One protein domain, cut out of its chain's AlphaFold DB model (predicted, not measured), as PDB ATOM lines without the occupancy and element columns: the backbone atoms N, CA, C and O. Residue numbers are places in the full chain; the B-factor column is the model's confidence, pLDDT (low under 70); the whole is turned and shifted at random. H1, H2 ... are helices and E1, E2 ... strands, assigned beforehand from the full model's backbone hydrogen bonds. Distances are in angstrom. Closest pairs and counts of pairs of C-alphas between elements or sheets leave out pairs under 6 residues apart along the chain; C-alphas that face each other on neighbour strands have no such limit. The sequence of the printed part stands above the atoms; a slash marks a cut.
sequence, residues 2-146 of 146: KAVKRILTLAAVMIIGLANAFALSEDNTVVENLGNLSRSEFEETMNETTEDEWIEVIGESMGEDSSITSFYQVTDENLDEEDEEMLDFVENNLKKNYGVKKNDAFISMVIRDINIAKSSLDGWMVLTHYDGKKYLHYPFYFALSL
ATOM      1  N   LYS A   2      51.018 -34.530  38.588       57.75
ATOM      2  CA  LYS A   2      49.835 -34.102  39.403       57.75
ATOM      3  C   LYS A   2      49.375 -32.663  39.117       57.75
ATOM      4  O   LYS A   2      48.178 -32.402  39.168       57.75
ATOM      5  N   ALA A   3      50.317 -31.758  38.841       59.59
ATOM      6  CA  ALA A   3      50.031 -30.359  38.519       59.59
ATOM      7  C   ALA A   3      49.339 -30.232  37.155       59.59
ATOM      8  O   ALA A   3      48.248 -29.681  37.102       59.59
ATOM      9  N   VAL A   4      49.893 -30.872  36.117       63.12
ATOM     10  CA  VAL A   4      49.310 -30.976  34.765       63.12
ATOM     11  C   VAL A   4      47.832 -31.375  34.825       63.12
ATOM     12  O   VAL A   4      46.969 -30.588  34.462       63.12
ATOM     13  N   LYS A   5      47.506 -32.530  35.429       64.81
ATOM     14  CA  LYS A   5      46.109 -32.993  35.547       64.81
ATOM     15  C   LYS A   5      45.189 -31.996  36.250       64.81
ATOM     16  O   LYS A   5      44.024 -31.891  35.889       64.81
ATOM     17  N   ARG A   6      45.694 -31.275  37.256       65.75
ATOM     18  CA  ARG A   6      44.912 -30.272  37.983       65.75
ATOM     19  C   ARG A   6      44.633 -29.046  37.117       65.75
ATOM     20  O   ARG A   6      43.504 -28.583  37.131       65.75
ATOM     21  N   ILE A   7      45.623 -28.543  36.382       66.19
ATOM     22  CA  ILE A   7      45.429 -27.394  35.485       66.19
ATOM     23  C   ILE A   7      44.459 -27.763  34.366       66.19
ATOM     24  O   ILE A   7      43.530 -27.006  34.114       66.19
ATOM     25  N   LEU A   8      44.608 -28.960  33.795       66.00
ATOM     26  CA  LEU A   8      43.698 -29.476  32.778       66.00
ATOM     27  C   LEU A   8      42.250 -29.566  33.300       66.00
ATOM     28  O   LEU A   8      41.326 -29.069  32.672       66.00
ATOM     29  N   THR A   9      42.037 -30.093  34.510       65.50
ATOM     30  CA  THR A   9      40.685 -30.127  35.107       65.50
ATOM     31  C   THR A   9      40.107 -28.726  35.367       65.50
ATOM     32  O   THR A   9      38.903 -28.538  35.240       65.50
ATOM     33  N   LEU A  10      40.932 -27.743  35.749       65.00
ATOM     34  CA  LEU A  10      40.471 -26.378  36.054       65.00
ATOM     35  C   LEU A  10      40.137 -25.594  34.781       65.00
ATOM     36  O   LEU A  10      39.058 -25.010  34.696       65.00
ATOM     37  N   ALA A  11      40.995 -25.691  33.757       63.53
ATOM     38  CA  ALA A  11      40.697 -25.188  32.416       63.53
ATOM     39  C   ALA A  11      39.318 -25.674  31.954       63.53
ATOM     40  O   ALA A  11      38.533 -24.888  31.426       63.53
ATOM     41  N   ALA A  12      38.980 -26.928  32.280       61.75
ATOM     42  CA  ALA A  12      37.701 -27.482  31.900       61.75
ATOM     43  C   ALA A  12      36.468 -26.941  32.605       61.75
ATOM     44  O   ALA A  12      35.416 -26.753  31.993       61.75
ATOM     45  N   VAL A  13      36.595 -26.620  33.883       59.91
ATOM     46  CA  VAL A  13      35.495 -26.022  34.640       59.91
ATOM     47  C   VAL A  13      35.220 -24.588  34.173       59.91
ATOM     48  O   VAL A  13      34.057 -24.177  34.120       59.91
ATOM     49  N   MET A  14      36.259 -23.839  33.788       64.69
ATOM     50  CA  MET A  14      36.134 -22.448  33.346       64.69
ATOM     51  C   MET A  14      35.250 -22.297  32.096       64.69
ATOM     52  O   MET A  14      34.412 -21.395  32.041       64.69
ATOM     53  N   ILE A  15      35.385 -23.196  31.117       63.00
ATOM     54  CA  ILE A  15      34.689 -23.079  29.825       63.00
ATOM     55  C   ILE A  15      33.201 -23.450  29.936       63.00
ATOM     56  O   ILE A  15      32.349 -22.742  29.393       63.00
ATOM     57  N   ILE A  16      32.855 -24.469  30.734       60.19
ATOM     58  CA  ILE A  16      31.450 -24.810  31.048       60.19
ATOM     59  C   ILE A  16      30.743 -23.627  31.733       60.19
ATOM     60  O   ILE A  16      29.563 -23.353  31.485       60.19
ATOM     61  N   GLY A  17      31.459 -22.911  32.608       57.38
ATOM     62  CA  GLY A  17      30.946 -21.718  33.283       57.38
ATOM     63  C   GLY A  17      30.606 -20.586  32.310       57.38
ATOM     64  O   GLY A  17      29.577 -19.927  32.470       57.38
ATOM     65  N   LEU A  18      31.422 -20.411  31.270       59.09
ATOM     66  CA  LEU A  18      31.261 -19.382  30.243       59.09
ATOM     67  C   LEU A  18      30.037 -19.610  29.355       59.09
ATOM     68  O   LEU A  18      29.247 -18.680  29.192       59.09
ATOM     69  N   ALA A  19      29.800 -20.841  28.883       53.53
ATOM     70  CA  ALA A  19      28.621 -21.188  28.072       53.53
ATOM     71  C   ALA A  19      27.288 -20.770  28.731       53.53
ATOM     72  O   ALA A  19      26.327 -20.415  28.049       53.53
ATOM     73  N   ASN A  20      27.247 -20.744  30.069       50.62
ATOM     74  CA  ASN A  20      26.087 -20.320  30.853       50.62
ATOM     75  C   ASN A  20      26.097 -18.823  31.239       50.62
ATOM     76  O   ASN A  20      25.058 -18.290  31.633       50.62
ATOM     77  N   ALA A  21      27.245 -18.143  31.149       48.84
ATOM     78  CA  ALA A  21      27.448 -16.762  31.599       48.84
ATOM     79  C   ALA A  21      27.389 -15.708  30.475       48.84
ATOM     80  O   ALA A  21      27.213 -14.526  30.779       48.84
ATOM     81  N   PHE A  22      27.439 -16.107  29.195       54.22
ATOM     82  CA  PHE A  22      27.403 -15.202  28.026       54.22
ATOM     83  C   PHE A  22      26.138 -14.331  27.887       54.22
ATOM     84  O   PHE A  22      26.029 -13.531  26.962       54.22
ATOM     85  N   ALA A  23      25.196 -14.423  28.825       43.84
ATOM     86  CA  ALA A  23      24.074 -13.501  28.921       43.84
ATOM     87  C   ALA A  23      24.347 -12.240  29.777       43.84
ATOM     88  O   ALA A  23      23.489 -11.355  29.764       43.84
ATOM     89  N   LEU A  24      25.439 -12.138  30.565       39.16
ATOM     90  CA  LEU A  24      25.416 -11.233  31.735       39.16
ATOM     91  C   LEU A  24      26.687 -10.467  32.187       39.16
ATOM     92  O   LEU A  24      26.579  -9.804  33.220       39.16
ATOM     93  N   SER A  25      27.837 -10.432  31.500       44.94
ATOM     94  CA  SER A  25      28.950  -9.576  31.985       44.94
ATOM     95  C   SER A  25      29.767  -8.845  30.921       44.94
ATOM     96  O   SER A  25      30.121  -9.417  29.900       44.94
ATOM     97  N   GLU A  26      30.108  -7.588  31.230       51.00
ATOM     98  CA  GLU A  26      31.034  -6.702  30.496       51.00
ATOM     99  C   GLU A  26      32.519  -7.104  30.643       51.00
ATOM    100  O   GLU A  26      33.391  -6.478  30.045       51.00
ATOM    101  N   ASP A  27      32.828  -8.125  31.450       59.91
ATOM    102  CA  ASP A  27      34.191  -8.624  31.618       59.91
ATOM    103  C   ASP A  27      34.539  -9.593  30.481       59.91
ATOM    104  O   ASP A  27      34.121 -10.750  30.479       59.91
ATOM    105  N   ASN A  28      35.369  -9.135  29.540       71.50
ATOM    106  CA  ASN A  28      35.908  -9.944  28.437       71.50
ATOM    107  C   ASN A  28      36.927 -10.999  28.904       71.50
ATOM    108  O   ASN A  28      37.686 -11.534  28.098       71.50
ATOM    109  N   THR A  29      37.032 -11.266  30.209       79.06
ATOM    110  CA  THR A  29      38.009 -12.213  30.743       79.06
ATOM    111  C   THR A  29      37.525 -12.917  31.992       79.06
ATOM    112  O   THR A  29      37.026 -12.296  32.926       79.06
ATOM    113  N   VAL A  30      37.758 -14.225  32.023       82.62
ATOM    114  CA  VAL A  30      37.533 -15.089  33.181       82.62
ATOM    115  C   VAL A  30      38.878 -15.579  33.686       82.62
ATOM    116  O   VAL A  30      39.730 -15.971  32.898       82.62
ATOM    117  N   VAL A  31      39.086 -15.548  35.001       83.12
ATOM    118  CA  VAL A  31      40.366 -15.909  35.621       83.12
ATOM    119  C   VAL A  31      40.149 -16.911  36.746       83.12
ATOM    120  O   VAL A  31      39.300 -16.713  37.619       83.12
ATOM    121  N   GLU A  32      40.987 -17.944  36.782       83.25
ATOM    122  CA  GLU A  32      41.038 -18.931  37.856       83.25
ATOM    123  C   GLU A  32      42.454 -19.065  38.426       83.25
ATOM    124  O   GLU A  32      43.456 -19.071  37.708       83.25
ATOM    125  N   ASN A  33      42.538 -19.168  39.755       82.88
ATOM    126  CA  ASN A  33      43.794 -19.353  40.473       82.88
ATOM    127  C   ASN A  33      44.121 -20.851  40.570       82.88
ATOM    128  O   ASN A  33      43.394 -21.624  41.197       82.88
ATOM    129  N   LEU A  34      45.247 -21.249  39.983       82.12
ATOM    130  CA  LEU A  34      45.724 -22.634  39.930       82.12
ATOM    131  C   LEU A  34      46.475 -23.050  41.211       82.12
ATOM    132  O   LEU A  34      46.703 -24.238  41.468       82.12
ATOM    133  N   GLY A  35      46.822 -22.075  42.049       85.00
ATOM    134  CA  GLY A  35      47.575 -22.205  43.286       85.00
ATOM    135  C   GLY A  35      48.989 -21.646  43.161       85.00
ATOM    136  O   GLY A  35      49.300 -20.874  42.259       85.00
ATOM    137  N   ASN A  36      49.854 -22.067  44.084       90.00
ATOM    138  CA  ASN A  36      51.243 -21.628  44.108       90.00
ATOM    139  C   ASN A  36      52.130 -22.680  43.440       90.00
ATOM    140  O   ASN A  36      52.209 -23.805  43.936       90.00
ATOM    141  N   LEU A  37      52.813 -22.302  42.363       89.25
ATOM    142  CA  LEU A  37      53.779 -23.119  41.633       89.25
ATOM    143  C   LEU A  37      55.129 -22.410  41.622       89.25
ATOM    144  O   LEU A  37      55.211 -21.208  41.396       89.25
ATOM    145  N   SER A  38      56.216 -23.137  41.863       89.44
ATOM    146  CA  SER A  38      57.537 -22.604  41.540       89.44
ATOM    147  C   SER A  38      57.687 -22.440  40.028       89.44
ATOM    148  O   SER A  38      57.045 -23.137  39.241       89.44
ATOM    149  N   ARG A  39      58.608 -21.567  39.611       88.94
ATOM    150  CA  ARG A  39      58.921 -21.378  38.191       88.94
ATOM    151  C   ARG A  39      59.246 -22.695  37.477       88.94
ATOM    152  O   ARG A  39      58.758 -22.905  36.377       88.94
ATOM    153  N   SER A  40      60.028 -23.577  38.102       89.25
ATOM    154  CA  SER A  40      60.378 -24.870  37.507       89.25
ATOM    155  C   SER A  40      59.171 -25.789  37.365       89.25
ATOM    156  O   SER A  40      59.039 -26.426  36.335       89.25
ATOM    157  N   GLU A  41      58.274 -25.835  38.356       87.94
ATOM    158  CA  GLU A  41      57.046 -26.645  38.265       87.94
ATOM    159  C   GLU A  41      56.099 -26.109  37.186       87.94
ATOM    160  O   GLU A  41      55.434 -26.884  36.497       87.94
ATOM    161  N   PHE A  42      56.039 -24.786  37.032       88.06
ATOM    162  CA  PHE A  42      55.255 -24.144  35.986       88.06
ATOM    163  C   PHE A  42      55.828 -24.448  34.594       88.06
ATOM    164  O   PHE A  42      55.104 -24.956  33.746       88.06
ATOM    165  N   GLU A  43      57.129 -24.224  34.381       87.19
ATOM    166  CA  GLU A  43      57.813 -24.528  33.115       87.19
ATOM    167  C   GLU A  43      57.766 -26.029  32.782       87.19
ATOM    168  O   GLU A  43      57.521 -26.389  31.636       87.19
ATOM    169  N   GLU A  44      57.945 -26.917  33.767       86.06
ATOM    170  CA  GLU A  44      57.766 -28.367  33.600       86.06
ATOM    171  C   GLU A  44      56.346 -28.682  33.131       86.06
ATOM    172  O   GLU A  44      56.171 -29.406  32.161       86.06
ATOM    173  N   THR A  45      55.331 -28.072  33.746       79.00
ATOM    174  CA  THR A  45      53.939 -28.281  33.331       79.00
ATOM    175  C   THR A  45      53.695 -27.805  31.896       79.00
ATOM    176  O   THR A  45      53.014 -28.499  31.145       79.00
ATOM    177  N   MET A  46      54.260 -26.663  31.488       82.38
ATOM    178  CA  MET A  46      54.100 -26.154  30.117       82.38
ATOM    179  C   MET A  46      54.844 -27.008  29.088       82.38
ATOM    180  O   MET A  46      54.339 -27.206  27.992       82.38
ATOM    181  N   ASN A  47      56.011 -27.545  29.443       80.88
ATOM    182  CA  ASN A  47      56.818 -28.365  28.539       80.88
ATOM    183  C   ASN A  47      56.341 -29.823  28.447       80.88
ATOM    184  O   ASN A  47      56.578 -30.475  27.434       80.88
ATOM    185  N   GLU A  48      55.735 -30.361  29.510       80.50
ATOM    186  CA  GLU A  48      55.208 -31.731  29.527       80.50
ATOM    187  C   GLU A  48      53.865 -31.862  28.803       80.50
ATOM    188  O   GLU A  48      53.541 -32.966  28.379       80.50
ATOM    189  N   THR A  49      53.096 -30.775  28.687       75.50
ATOM    190  CA  THR A  49      51.740 -30.815  28.121       75.50
ATOM    191  C   THR A  49      51.783 -30.496  26.634       75.50
ATOM    192  O   THR A  49      52.222 -29.411  26.250       75.50
ATOM    193  N   THR A  50      51.329 -31.419  25.789       78.50
ATOM    194  CA  THR A  50      51.285 -31.181  24.340       78.50
ATOM    195  C   THR A  50      50.095 -30.303  23.954       78.50
ATOM    196  O   THR A  50      49.113 -30.190  24.686       78.50
ATOM    197  N   GLU A  51      50.161 -29.688  22.774       74.00
ATOM    198  CA  GLU A  51      49.031 -28.947  22.201       74.00
ATOM    199  C   GLU A  51      47.768 -29.823  22.100       74.00
ATOM    200  O   GLU A  51      46.691 -29.390  22.498       74.00
ATOM    201  N   ASP A  52      47.915 -31.085  21.684       78.50
ATOM    202  CA  ASP A  52      46.809 -32.047  21.598       78.50
ATOM    203  C   ASP A  52      46.153 -32.324  22.960       78.50
ATOM    204  O   ASP A  52      44.932 -32.438  23.040       78.50
ATOM    205  N   GLU A  53      46.934 -32.404  24.042       78.62
ATOM    206  CA  GLU A  53      46.394 -32.595  25.396       78.62
ATOM    207  C   GLU A  53      45.606 -31.365  25.872       78.62
ATOM    208  O   GLU A  53      44.591 -31.504  26.557       78.62
ATOM    209  N   TRP A  54      46.028 -30.157  25.487       76.50
ATOM    210  CA  TRP A  54      45.250 -28.942  25.739       76.50
ATOM    211  C   TRP A  54      43.949 -28.918  24.938       76.50
ATOM    212  O   TRP A  54      42.908 -28.561  25.488       76.50
ATOM    213  N   ILE A  55      43.994 -29.330  23.667       75.56
ATOM    214  CA  ILE A  55      42.817 -29.442  22.796       75.56
ATOM    215  C   ILE A  55      41.821 -30.445  23.367       75.56
ATOM    216  O   ILE A  55      40.639 -30.130  23.454       75.56
ATOM    217  N   GLU A  56      42.277 -31.637  23.757       76.69
ATOM    218  CA  GLU A  56      41.419 -32.680  24.332       76.69
ATOM    219  C   GLU A  56      40.682 -32.141  25.553       76.69
ATOM    220  O   GLU A  56      39.461 -32.238  25.642       76.69
ATOM    221  N   VAL A  57      41.414 -31.476  26.441       71.19
ATOM    222  CA  VAL A  57      40.849 -30.907  27.657       71.19
ATOM    223  C   VAL A  57      39.843 -29.825  27.334       71.19
ATOM    224  O   VAL A  57      38.707 -29.927  27.781       71.19
ATOM    225  N   ILE A  58      40.200 -28.829  26.521       69.56
ATOM    226  CA  ILE A  58      39.264 -27.778  26.100       69.56
ATOM    227  C   ILE A  58      38.032 -28.409  25.440       69.56
ATOM    228  O   ILE A  58      36.917 -28.027  25.767       69.56
ATOM    229  N   GLY A  59      38.194 -29.439  24.609       68.50
ATOM    230  CA  GLY A  59      37.086 -30.177  24.000       68.50
ATOM    231  C   GLY A  59      36.157 -30.822  25.034       68.50
ATOM    232  O   GLY A  59      34.947 -30.614  24.981       68.50
ATOM    233  N   GLU A  60      36.702 -31.533  26.026       68.19
ATOM    234  CA  GLU A  60      35.929 -32.123  27.137       68.19
ATOM    235  C   GLU A  60      35.162 -31.067  27.952       68.19
ATOM    236  O   GLU A  60      34.087 -31.323  28.498       68.19
ATOM    237  N   SER A  61      35.711 -29.859  28.010       64.69
ATOM    238  CA  SER A  61      35.184 -28.710  28.753       64.69
ATOM    239  C   SER A  61      34.012 -28.020  28.076       64.69
ATOM    240  O   SER A  61      33.338 -27.188  28.671       64.69
ATOM    241  N   MET A  62      33.822 -28.274  26.792       65.00
ATOM    242  CA  MET A  62      32.946 -27.471  25.952       65.00
ATOM    243  C   MET A  62      31.578 -28.103  25.722       65.00
ATOM    244  O   MET A  62      30.672 -27.445  25.216       65.00
ATOM    245  N   GLY A  63      31.395 -29.341  26.185       63.03
ATOM    246  CA  GLY A  63      30.179 -30.113  25.961       63.03
ATOM    247  C   GLY A  63      30.101 -30.675  24.538       63.03
ATOM    248  O   GLY A  63      30.848 -30.281  23.649       63.03
ATOM    249  N   GLU A  64      29.189 -31.626  24.326       64.31
ATOM    250  CA  GLU A  64      29.101 -32.408  23.079       64.31
ATOM    251  C   GLU A  64      28.744 -31.576  21.831       64.31
ATOM    252  O   GLU A  64      29.017 -32.015  20.714       64.31
ATOM    253  N   ASP A  65      28.160 -30.387  22.008       68.88
ATOM    254  CA  ASP A  65      27.664 -29.545  20.910       68.88
ATOM    255  C   ASP A  65      28.713 -28.558  20.366       68.88
ATOM    256  O   ASP A  65      28.502 -27.941  19.324       68.88
ATOM    257  N   SER A  66      29.858 -28.416  21.036       71.38
ATOM    258  CA  SER A  66      30.912 -27.477  20.648       71.38
ATOM    259  C   SER A  66      32.144 -28.191  20.098       71.38
ATOM    260  O   SER A  66      32.520 -29.270  20.549       71.38
ATOM    261  N   SER A  67      32.812 -27.576  19.120       80.38
ATOM    262  CA  SER A  67      34.036 -28.121  18.522       80.38
ATOM    263  C   SER A  67      35.128 -27.069  18.381       80.38
ATOM    264  O   SER A  67      34.885 -25.938  17.954       80.38
ATOM    265  N   ILE A  68      36.359 -27.460  18.718       83.94
ATOM    266  CA  ILE A  68      37.552 -26.645  18.489       83.94
ATOM    267  C   ILE A  68      37.844 -26.634  16.989       83.94
ATOM    268  O   ILE A  68      38.084 -27.671  16.374       83.94
ATOM    269  N   THR A  69      37.828 -25.442  16.404       87.25
ATOM    270  CA  THR A  69      38.140 -25.209  14.986       87.25
ATOM    271  C   THR A  69      39.574 -24.733  14.784       87.25
ATOM    272  O   THR A  69      40.144 -24.909  13.708       87.25
ATOM    273  N   SER A  70      40.175 -24.128  15.806       89.56
ATOM    274  CA  SER A  70      41.591 -23.770  15.838       89.56
ATOM    275  C   SER A  70      42.073 -23.744  17.276       89.56
ATOM    276  O   SER A  70      41.361 -23.265  18.157       89.56
ATOM    277  N   PHE A  71      43.283 -24.234  17.491       88.75
ATOM    278  CA  PHE A  71      44.005 -24.120  18.743       88.75
ATOM    279  C   PHE A  71      45.490 -24.158  18.413       88.75
ATOM    280  O   PHE A  71      45.881 -24.996  17.608       88.75
ATOM    281  N   TYR A  72      46.273 -23.224  18.943       89.31
ATOM    282  CA  TYR A  72      47.727 -23.231  18.798       89.31
ATOM    283  C   TYR A  72      48.374 -22.337  19.851       89.31
ATOM    284  O   TYR A  72      47.769 -21.380  20.345       89.31
ATOM    285  N   GLN A  73      49.628 -22.635  20.187       90.88
ATOM    286  CA  GLN A  73      50.416 -21.779  21.065       90.88
ATOM    287  C   GLN A  73      50.850 -20.497  20.338       90.88
ATOM    288  O   GLN A  73      51.421 -20.546  19.245       90.88
ATOM    289  N   VAL A  74      50.640 -19.350  20.985       92.81
ATOM    290  CA  VAL A  74      51.269 -18.089  20.588       92.81
ATOM    291  C   VAL A  74      52.663 -18.041  21.229       92.81
ATOM    292  O   VAL A  74      52.842 -18.217  22.434       92.81
ATOM    293  N   THR A  75      53.670 -17.882  20.385       91.06
ATOM    294  CA  THR A  75      55.107 -17.903  20.673       91.06
ATOM    295  C   THR A  75      55.730 -16.569  20.273       91.06
ATOM    296  O   THR A  75      55.175 -15.852  19.448       91.06
ATOM    297  N   ASP A  76      56.936 -16.272  20.751       89.06
ATOM    298  CA  ASP A  76      57.657 -15.042  20.380       89.06
ATOM    299  C   ASP A  76      57.843 -14.858  18.854       89.06
ATOM    300  O   ASP A  76      58.103 -13.750  18.392       89.06
ATOM    301  N   GLU A  77      57.743 -15.930  18.057       92.06
ATOM    302  CA  GLU A  77      57.877 -15.878  16.595       92.06
ATOM    303  C   GLU A  77      56.590 -15.458  15.866       92.06
ATOM    304  O   GLU A  77      56.674 -14.976  14.733       92.06
ATOM    305  N   ASN A  78      55.416 -15.662  16.475       90.88
ATOM    306  CA  ASN A  78      54.108 -15.350  15.880       90.88
ATOM    307  C   ASN A  78      53.271 -14.353  16.699       90.88
ATOM    308  O   ASN A  78      52.181 -14.018  16.250       90.88
ATOM    309  N   LEU A  79      53.789 -13.887  17.840       93.06
ATOM    310  CA  LEU A  79      53.208 -12.834  18.670       93.06
ATOM    311  C   LEU A  79      53.036 -11.538  17.862       93.06
ATOM    312  O   LEU A  79      54.004 -11.042  17.271       93.06
ATOM    313  N   ASP A  80      51.823 -10.987  17.863       94.56
ATOM    314  CA  ASP A  80      51.508  -9.700  17.241       94.56
ATOM    315  C   ASP A  80      51.054  -8.620  18.247       94.56
ATOM    316  O   ASP A  80      51.072  -8.814  19.461       94.56
ATOM    317  N   GLU A  81      50.698  -7.437  17.735       96.38
ATOM    318  CA  GLU A  81      50.262  -6.294  18.553       96.38
ATOM    319  C   GLU A  81      48.963  -6.588  19.326       96.38
ATOM    320  O   GLU A  81      48.820  -6.146  20.464       96.38
ATOM    321  N   GLU A  82      48.035  -7.366  18.755       94.50
ATOM    322  CA  GLU A  82      46.786  -7.740  19.431       94.50
ATOM    323  C   GLU A  82      47.071  -8.720  20.583       94.50
ATOM    324  O   GLU A  82      46.514  -8.575  21.677       94.50
ATOM    325  N   ASP A  83      47.989  -9.669  20.378       95.25
ATOM    326  CA  ASP A  83      48.450 -10.576  21.431       95.25
ATOM    327  C   ASP A  83      49.141  -9.813  22.576       95.25
ATOM    328  O   ASP A  83      48.886 -10.092  23.750       95.25
ATOM    329  N   GLU A  84      49.996  -8.834  22.262       95.25
ATOM    330  CA  GLU A  84      50.661  -7.988  23.263       95.25
ATOM    331  C   GLU A  84      49.647  -7.196  24.103       95.25
ATOM    332  O   GLU A  84      49.711  -7.217  25.338       95.25
ATOM    333  N   GLU A  85      48.669  -6.556  23.456       94.75
ATOM    334  CA  GLU A  85      47.590  -5.833  24.140       94.75
ATOM    335  C   GLU A  85      46.759  -6.758  25.042       94.75
ATOM    336  O   GLU A  85      46.382  -6.382  26.161       94.75
ATOM    337  N   MET A  86      46.503  -7.988  24.591       94.62
ATOM    338  CA  MET A  86      45.796  -9.008  25.361       94.62
ATOM    339  C   MET A  86      46.593  -9.443  26.602       94.62
ATOM    340  O   MET A  86      46.024  -9.541  27.696       94.62
ATOM    341  N   LEU A  87      47.909  -9.645  26.485       95.88
ATOM    342  CA  LEU A  87      48.764  -9.982  27.629       95.88
ATOM    343  C   LEU A  87      48.804  -8.845  28.660       95.88
ATOM    344  O   LEU A  87      48.631  -9.091  29.860       95.88
ATOM    345  N   ASP A  88      48.933  -7.597  28.203       94.94
ATOM    346  CA  ASP A  88      48.861  -6.409  29.059       94.94
ATOM    347  C   ASP A  88      47.502  -6.298  29.763       94.94
ATOM    348  O   ASP A  88      47.419  -5.984  30.960       94.94
ATOM    349  N   PHE A  89      46.416  -6.583  29.043       93.12
ATOM    350  CA  PHE A  89      45.074  -6.633  29.608       93.12
ATOM    351  C   PHE A  89      44.980  -7.676  30.736       93.12
ATOM    352  O   PHE A  89      44.509  -7.349  31.834       93.12
ATOM    353  N   VAL A  90      45.466  -8.903  30.509       93.19
ATOM    354  CA  VAL A  90      45.466  -9.986  31.509       93.19
ATOM    355  C   VAL A  90      46.272  -9.591  32.740       93.19
ATOM    356  O   VAL A  90      45.771  -9.698  33.863       93.19
ATOM    357  N   GLU A  91      47.492  -9.076  32.563       94.62
ATOM    358  CA  GLU A  91      48.316  -8.615  33.681       94.62
ATOM    359  C   GLU A  91      47.601  -7.548  34.517       94.62
ATOM    360  O   GLU A  91      47.614  -7.594  35.753       94.62
ATOM    361  N   ASN A  92      46.987  -6.564  33.857       92.50
ATOM    362  CA  ASN A  92      46.285  -5.477  34.531       92.50
ATOM    363  C   ASN A  92      45.047  -5.981  35.280       92.50
ATOM    364  O   ASN A  92      44.796  -5.536  36.407       92.50
ATOM    365  N   ASN A  93      44.310  -6.936  34.707       90.62
ATOM    366  CA  ASN A  93      43.188  -7.587  35.376       90.62
ATOM    367  C   ASN A  93      43.655  -8.328  36.640       90.62
ATOM    368  O   ASN A  93      43.126  -8.084  37.728       90.62
ATOM    369  N   LEU A  94      44.713  -9.140  36.525       91.94
ATOM    370  CA  LEU A  94      45.301  -9.872  37.649       91.94
ATOM    371  C   LEU A  94      45.743  -8.927  38.769       91.94
ATOM    372  O   LEU A  94      45.340  -9.107  39.914       91.94
ATOM    373  N   LYS A  95      46.500  -7.869  38.450       91.00
ATOM    374  CA  LYS A  95      46.965  -6.873  39.435       91.00
ATOM    375  C   LYS A  95      45.812  -6.169  40.154       91.00
ATOM    376  O   LYS A  95      45.925  -5.860  41.339       91.00
ATOM    377  N   LYS A  96      44.733  -5.855  39.430       87.88
ATOM    378  CA  LYS A  96      43.597  -5.083  39.947       87.88
ATOM    379  C   LYS A  96      42.671  -5.930  40.815       87.88
ATOM    380  O   LYS A  96      42.205  -5.454  41.849       87.88
ATOM    381  N   ASN A  97      42.390  -7.154  40.379       85.06
ATOM    382  CA  ASN A  97      41.316  -7.975  40.933       85.06
ATOM    383  C   ASN A  97      41.830  -9.095  41.846       85.06
ATOM    384  O   ASN A  97      41.078  -9.603  42.679       85.06
ATOM    385  N   TYR A  98      43.113  -9.449  41.744       81.50
ATOM    386  CA  TYR A  98      43.721 -10.533  42.505       81.50
ATOM    387  C   TYR A  98      44.890 -10.001  43.339       81.50
ATOM    388  O   TYR A  98      45.722  -9.218  42.891       81.50
ATOM    389  N   GLY A  99      44.973 -10.432  44.597       84.94
ATOM    390  CA  GLY A  99      46.108 -10.119  45.467       84.94
ATOM    391  C   GLY A  99      47.335 -10.953  45.103       84.94
ATOM    392  O   GLY A  99      47.732 -11.785  45.920       84.94
ATOM    393  N   VAL A 100      47.878 -10.753  43.895       90.69
ATOM    394  CA  VAL A 100      48.938 -11.570  43.283       90.69
ATOM    395  C   VAL A 100      50.185 -11.606  44.169       90.69
ATOM    396  O   VAL A 100      50.752 -10.573  44.542       90.69
ATOM    397  N   LYS A 101      50.633 -12.815  44.501       93.06
ATOM    398  CA  LYS A 101      51.829 -13.099  45.295       93.06
ATOM    399  C   LYS A 101      52.824 -13.920  44.494       93.06
ATOM    400  O   LYS A 101      52.515 -14.537  43.481       93.06
ATOM    401  N   LYS A 102      54.070 -13.899  44.961       93.31
ATOM    402  CA  LYS A 102      55.135 -14.721  44.394       93.31
ATOM    403  C   LYS A 102      54.701 -16.189  44.343       93.31
ATOM    404  O   LYS A 102      54.274 -16.719  45.367       93.31
ATOM    405  N   ASN A 103      54.976 -16.820  43.205       91.62
ATOM    406  CA  ASN A 103      54.634 -18.187  42.833       91.62
ATOM    407  C   ASN A 103      53.152 -18.401  42.511       91.62
ATOM    408  O   ASN A 103      52.774 -19.536  42.253       91.62
ATOM    409  N   ASP A 104      52.308 -17.369  42.515       93.44
ATOM    410  CA  ASP A 104      50.923 -17.553  42.095       93.44
ATOM    411  C   ASP A 104      50.881 -17.917  40.603       93.44
ATOM    412  O   ASP A 104      51.564 -17.303  39.774       93.44
ATOM    413  N   ALA A 105      50.062 -18.914  40.279       91.50
ATOM    414  CA  ALA A 105      49.767 -19.334  38.922       91.50
ATOM    415  C   ALA A 105      48.271 -19.182  38.633       91.50
ATOM    416  O   ALA A 105      47.417 -19.505  39.464       91.50
ATOM    417  N   PHE A 106      47.960 -18.716  37.432       89.62
ATOM    418  CA  PHE A 106      46.611 -18.434  36.969       89.62
ATOM    419  C   PHE A 106      46.407 -18.994  35.570       89.62
ATOM    420  O   PHE A 106      47.343 -19.083  34.776       89.62
ATOM    421  N   ILE A 107      45.157 -19.308  35.271       88.06
ATOM    422  CA  ILE A 107      44.658 -19.460  33.913       88.06
ATOM    423  C   ILE A 107      43.654 -18.335  33.676       88.06
ATOM    424  O   ILE A 107      42.810 -18.066  34.532       88.06
ATOM    425  N   SER A 108      43.798 -17.638  32.556       88.56
ATOM    426  CA  SER A 108      42.881 -16.581  32.127       88.56
ATOM    427  C   SER A 108      42.317 -16.948  30.766       88.56
ATOM    428  O   SER A 108      43.077 -17.322  29.882       88.56
ATOM    429  N   MET A 109      41.012 -16.834  30.583       86.38
ATOM    430  CA  MET A 109      40.374 -16.927  29.279       86.38
ATOM    431  C   MET A 109      39.918 -15.537  28.869       86.38
ATOM    432  O   MET A 109      39.095 -14.949  29.565       86.38
ATOM    433  N   VAL A 110      40.442 -15.031  27.758       89.00
ATOM    434  CA  VAL A 110      40.085 -13.742  27.166       89.00
ATOM    435  C   VAL A 110      39.212 -14.004  25.950       89.00
ATOM    436  O   VAL A 110      39.623 -14.730  25.049       89.00
ATOM    437  N   ILE A 111      38.014 -13.427  25.919       87.00
ATOM    438  CA  ILE A 111      37.092 -13.552  24.787       87.00
ATOM    439  C   ILE A 111      37.309 -12.362  23.861       87.00
ATOM    440  O   ILE A 111      37.170 -11.217  24.298       87.00
ATOM    441  N   ARG A 112      37.643 -12.634  22.597       87.06
ATOM    442  CA  ARG A 112      37.843 -11.593  21.584       87.06
ATOM    443  C   ARG A 112      36.545 -11.275  20.862       87.06
ATOM    444  O   ARG A 112      36.103 -10.129  20.877       87.06
ATOM    445  N   ASP A 113      35.938 -12.286  20.247       82.25
ATOM    446  CA  ASP A 113      34.710 -12.127  19.473       82.25
ATOM    447  C   ASP A 113      33.723 -13.272  19.721       82.25
ATOM    448  O   ASP A 113      34.091 -14.431  19.934       82.25
ATOM    449  N   ILE A 114      32.439 -12.926  19.660       80.12
ATOM    450  CA  ILE A 114      31.315 -13.857  19.724       80.12
ATOM    451  C   ILE A 114      30.421 -13.595  18.519       80.12
ATOM    452  O   ILE A 114      29.665 -12.620  18.460       80.12
ATOM    453  N   ASN A 115      30.430 -14.524  17.572       80.38
ATOM    454  CA  ASN A 115      29.590 -14.455  16.393       80.38
ATOM    455  C   ASN A 115      28.328 -15.303  16.570       80.38
ATOM    456  O   ASN A 115      28.276 -16.476  16.199       80.38
ATOM    457  N   ILE A 116      27.267 -14.673  17.076       74.94
ATOM    458  CA  ILE A 116      25.966 -15.326  17.298       74.94
ATOM    459  C   ILE A 116      25.387 -15.899  15.994       74.94
ATOM    460  O   ILE A 116      24.777 -16.961  15.996       74.94
ATOM    461  N   ALA A 117      25.573 -15.213  14.862       77.75
ATOM    462  CA  ALA A 117      24.996 -15.640  13.585       77.75
ATOM    463  C   ALA A 117      25.662 -16.901  13.018       77.75
ATOM    464  O   ALA A 117      25.035 -17.638  12.259       77.75
ATOM    465  N   LYS A 118      26.934 -17.122  13.357       78.12
ATOM    466  CA  LYS A 118      27.709 -18.292  12.937       78.12
ATOM    467  C   LYS A 118      27.831 -19.349  14.028       78.12
ATOM    468  O   LYS A 118      28.496 -20.345  13.776       78.12
ATOM    469  N   SER A 119      27.230 -19.114  15.197       81.12
ATOM    470  CA  SER A 119      27.480 -19.893  16.408       81.12
ATOM    471  C   SER A 119      28.980 -20.125  16.592       81.12
ATOM    472  O   SER A 119      29.450 -21.251  16.559       81.12
ATOM    473  N   SER A 120      29.771 -19.057  16.677       83.25
ATOM    474  CA  SER A 120      31.219 -19.194  16.853       83.25
ATOM    475  C   SER A 120      31.759 -18.222  17.884       83.25
ATOM    476  O   SER A 120      31.185 -17.157  18.112       83.25
ATOM    477  N   LEU A 121      32.880 -18.592  18.487       84.06
ATOM    478  CA  LEU A 121      33.572 -17.797  19.489       84.06
ATOM    479  C   LEU A 121      35.076 -17.969  19.316       84.06
ATOM    480  O   LEU A 121      35.535 -19.080  19.047       84.06
ATOM    481  N   ASP A 122      35.842 -16.901  19.502       88.69
ATOM    482  CA  ASP A 122      37.300 -16.986  19.550       88.69
ATOM    483  C   ASP A 122      37.915 -16.102  20.640       88.69
ATOM    484  O   ASP A 122      37.262 -15.235  21.235       88.69
ATOM    485  N   GLY A 123      39.173 -16.398  20.960       91.06
ATOM    486  CA  GLY A 123      39.903 -15.720  22.015       91.06
ATOM    487  C   GLY A 123      41.196 -16.430  22.391       91.06
ATOM    488  O   GLY A 123      41.765 -17.192  21.606       91.06
ATOM    489  N   TRP A 124      41.649 -16.184  23.618       92.06
ATOM    490  CA  TRP A 124      42.903 -16.717  24.135       92.06
ATOM    491  C   TRP A 124      42.736 -17.363  25.497       92.06
ATOM    492  O   TRP A 124      42.018 -16.873  26.367       92.06
ATOM    493  N   MET A 125      43.458 -18.453  25.703       89.56
ATOM    494  CA  MET A 125      43.717 -19.034  27.008       89.56
ATOM    495  C   MET A 125      45.155 -18.686  27.392       89.56
ATOM    496  O   MET A 125      46.096 -19.058  26.700       89.56
ATOM    497  N   VAL A 126      45.343 -17.978  28.500       91.62
ATOM    498  CA  VAL A 126      46.647 -17.495  28.959       91.62
ATOM    499  C   VAL A 126      46.993 -18.115  30.296       91.62
ATOM    500  O   VAL A 126      46.382 -17.809  31.326       91.62
ATOM    501  N   LEU A 127      48.030 -18.945  30.300       91.56
ATOM    502  CA  LEU A 127      48.612 -19.454  31.532       91.56
ATOM    503  C   LEU A 127      49.665 -18.472  32.020       91.56
ATOM    504  O   LEU A 127      50.581 -18.101  31.292       91.56
ATOM    505  N   THR A 128      49.513 -18.031  33.263       94.44
ATOM    506  CA  THR A 128      50.310 -16.947  33.829       94.44
ATOM    507  C   THR A 128      50.917 -17.370  35.154       94.44
ATOM    508  O   THR A 128      50.196 -17.787  36.055       94.44
ATOM    509  N   HIS A 129      52.226 -17.202  35.312       95.12
ATOM    510  CA  HIS A 129      52.916 -17.373  36.590       95.12
ATOM    511  C   HIS A 129      53.623 -16.079  36.998       95.12
ATOM    512  O   HIS A 129      54.376 -15.503  36.212       95.12
ATOM    513  N   TYR A 130      53.435 -15.645  38.245       95.62
ATOM    514  CA  TYR A 130      54.141 -14.490  38.799       95.62
ATOM    515  C   TYR A 130      55.299 -14.927  39.701       95.62
ATOM    516  O   TYR A 130      55.102 -15.422  40.810       95.62
ATOM    517  N   ASP A 131      56.542 -14.675  39.284       92.12
ATOM    518  CA  ASP A 131      57.735 -15.111  40.032       92.12
ATOM    519  C   ASP A 131      58.110 -14.199  41.223       92.12
ATOM    520  O   ASP A 131      59.110 -14.423  41.921       92.12
ATOM    521  N   GLY A 132      57.299 -13.167  41.476       90.94
ATOM    522  CA  GLY A 132      57.564 -12.112  42.453       90.94
ATOM    523  C   GLY A 132      58.237 -10.865  41.874       90.94
ATOM    524  O   GLY A 132      58.420  -9.897  42.612       90.94
ATOM    525  N   LYS A 133      58.630 -10.883  40.595       91.56
ATOM    526  CA  LYS A 133      59.243  -9.753  39.881       91.56
ATOM    527  C   LYS A 133      58.575  -9.472  38.541       91.56
ATOM    528  O   LYS A 133      58.456  -8.308  38.175       91.56
ATOM    529  N   LYS A 134      58.190 -10.514  37.811       92.94
ATOM    530  CA  LYS A 134      57.556 -10.417  36.497       92.94
ATOM    531  C   LYS A 134      56.521 -11.518  36.306       92.94
ATOM    532  O   LYS A 134      56.568 -12.549  36.986       92.94
ATOM    533  N   TYR A 135      55.615 -11.286  35.368       94.75
ATOM    534  CA  TYR A 135      54.710 -12.305  34.870       94.75
ATOM    535  C   TYR A 135      55.408 -13.092  33.758       94.75
ATOM    536  O   TYR A 135      56.240 -12.566  33.014       94.75
ATOM    537  N   LEU A 136      55.153 -14.394  33.725       94.00
ATOM    538  CA  LEU A 136      55.535 -15.288  32.644       94.00
ATOM    539  C   LEU A 136      54.236 -15.803  32.037       94.00
ATOM    540  O   LEU A 136      53.450 -16.425  32.755       94.00
ATOM    541  N   HIS A 137      54.035 -15.539  30.750       93.75
ATOM    542  CA  HIS A 137      52.824 -15.899  30.024       93.75
ATOM    543  C   HIS A 137      53.085 -17.022  29.029       93.75
ATOM    544  O   HIS A 137      54.129 -17.065  28.384       93.75
ATOM    545  N   TYR A 138      52.101 -17.909  28.916       91.50
ATOM    546  CA  TYR A 138      52.000 -18.952  27.904       91.50
ATOM    547  C   TYR A 138      50.605 -18.839  27.272       91.50
ATOM    548  O   TYR A 138      49.652 -19.437  27.786       91.50
ATOM    549  N   PRO A 139      50.457 -17.977  26.251       92.75
ATOM    550  CA  PRO A 139      49.199 -17.773  25.546       92.75
ATOM    551  C   PRO A 139      48.935 -18.860  24.500       92.75
ATOM    552  O   PRO A 139      49.824 -19.294  23.769       92.75
ATOM    553  N   PHE A 140      47.673 -19.260  24.406       90.75
ATOM    554  CA  PHE A 140      47.141 -20.149  23.385       90.75
ATOM    555  C   PHE A 140      45.943 -19.468  22.743       90.75
ATOM    556  O   PHE A 140      45.002 -19.096  23.445       90.75
ATOM    557  N   TYR A 141      45.964 -19.321  21.424       92.25
ATOM    558  CA  TYR A 141      44.783 -18.891  20.690       92.25
ATOM    559  C   TYR A 141      43.820 -20.068  20.553       92.25
ATOM    560  O   TYR A 141      44.249 -21.202  20.321       92.25
ATOM    561  N   PHE A 142      42.518 -19.802  20.640       88.06
ATOM    562  CA  PHE A 142      41.487 -20.787  20.347       88.06
ATOM    563  C   PHE A 142      40.335 -20.180  19.542       88.06
ATOM    564  O   PHE A 142      39.974 -19.015  19.700       88.06
ATOM    565  N   ALA A 143      39.713 -21.003  18.699       88.94
ATOM    566  CA  ALA A 143      38.474 -20.676  18.005       88.94
ATOM    567  C   ALA A 143      37.538 -21.880  17.981       88.94
ATOM    568  O   ALA A 143      37.957 -23.023  17.775       88.94
ATOM    569  N   LEU A 144      36.252 -21.614  18.148       82.88
ATOM    570  CA  LEU A 144      35.238 -22.601  18.477       82.88
ATOM    571  C   LEU A 144      34.017 -22.433  17.582       82.88
ATOM    572  O   LEU A 144      33.600 -21.309  17.290       82.88
ATOM    573  N   SER A 145      33.417 -23.559  17.211       82.94
ATOM    574  CA  SER A 145      32.033 -23.624  16.750       82.94
ATOM    575  C   SER A 145      31.167 -24.093  17.916       82.94
ATOM    576  O   SER A 145      31.526 -25.071  18.571       82.94
ATOM    577  N   LEU A 146      30.066 -23.390  18.152       74.88
ATOM    578  CA  LEU A 146      29.038 -23.626  19.166       74.88
ATOM    579  C   LEU A 146      27.767 -24.223  18.545       74.88
ATOM    580  O   LEU A 146      27.580 -24.075  17.312       74.88
TER     581      LEU A 146
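AT A GLANCE: This is residues 2 to 146 of the 146 residues of an uncharacterized protein of Treponema sp (UniProt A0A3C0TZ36). A twisted, curled sheet of five strands forms the core, with three helices, H1, H2 and H3, covering one face and the helix H4 packed on the other. This makes three layers, helices on both faces of a sheet. The printed part has 145 residues, with four named helices and five named strands in the order H1 E1 H2 H3 E2 H4 E3 E4 E5; the class is mixed, helices and strands. The sheet's order is E1 E3 E4 E5 E2, antiparallel throughout. The whole is compact, with a radius of gyration of the C-alphas of 14.6 A and spans of 44 by 30 by 30 A.

IN THESE COORDINATES: H1, residues 2 to 21, begins with C-alpha 2 at (49.835, -34.102, 39.403) and is 29.4 A long from first to last C-alpha. E1, residues 29 to 36, follows in the chain and is 21.0 A long from first to last C-alpha. H2 is residues 39 to 48, H3 residues 51 to 61 and E2 residues 67 to 73. H4, residues 81 to 97, is 24.2 A long, and its C-alpha 81 is at (50.262, -6.294, 18.553). E3, residues 104 to 115, is 33.5 A long; E4, residues 120 to 130, 32.1 A; and E5, residues 135 to 145, 31.2 A, with C-alpha 145 at (32.033, -23.624, 16.750).

HOW THE PARTS SIT: E3, E4 and E5 form a meander, each strand the antiparallel neighbour of the one before, and E3 with E4 and E4 with E5 are hairpins. N 108 and O 126 are 2.9 A apart, and N 125 and O 140 are 2.8 A apart, both within hydrogen-bond range. The edge strands are E1, beside E3 with N 32 and O 107 at 2.9 A, and E2, beside E5 with N 69 and O 143 at 2.8 A. H1 lies over E1 and E3 at a height over the sheet of 9.3 A; its closest C-alphas to E1 are those of Ile 7 and Leu 34, 6.5 A apart. H3 is on the same face, over E5 and E2, at a height of 8.8 A. H1 touches H3 with residues 8 to 16 alone, at a steep tilt of 46 degrees, the same way; their closest C-alphas are those of Ala 12 and Ser 61, 4.2 A apart. H2 lies over E4 and runs along the strands, at 1 degrees to E4 on the local plane. H1 touches H2 with residues 3 to 4 alone; the closest C-alphas are those of Val 4 and Thr 45, 5.5 A apart. H4 is on the sheet, on the opposite face from H1 and H3, and touches no helix; its closest C-alphas to E3 are those of Val 90 and Ser 108, 7.1 A apart. Every O i to N i+4 pair is within hydrogen-bond range in H2, H3 and H4, and 13 of 16 are in H1.

THE WHOLE: The two C-alphas farthest apart, those of Ser 40 and Ala 117, are 43.7 A apart. The printed part has no cut, and no link is long. The mean pLDDT of the printed part is 80.9; residues 2 to 27 and 58 to 65 are under 70.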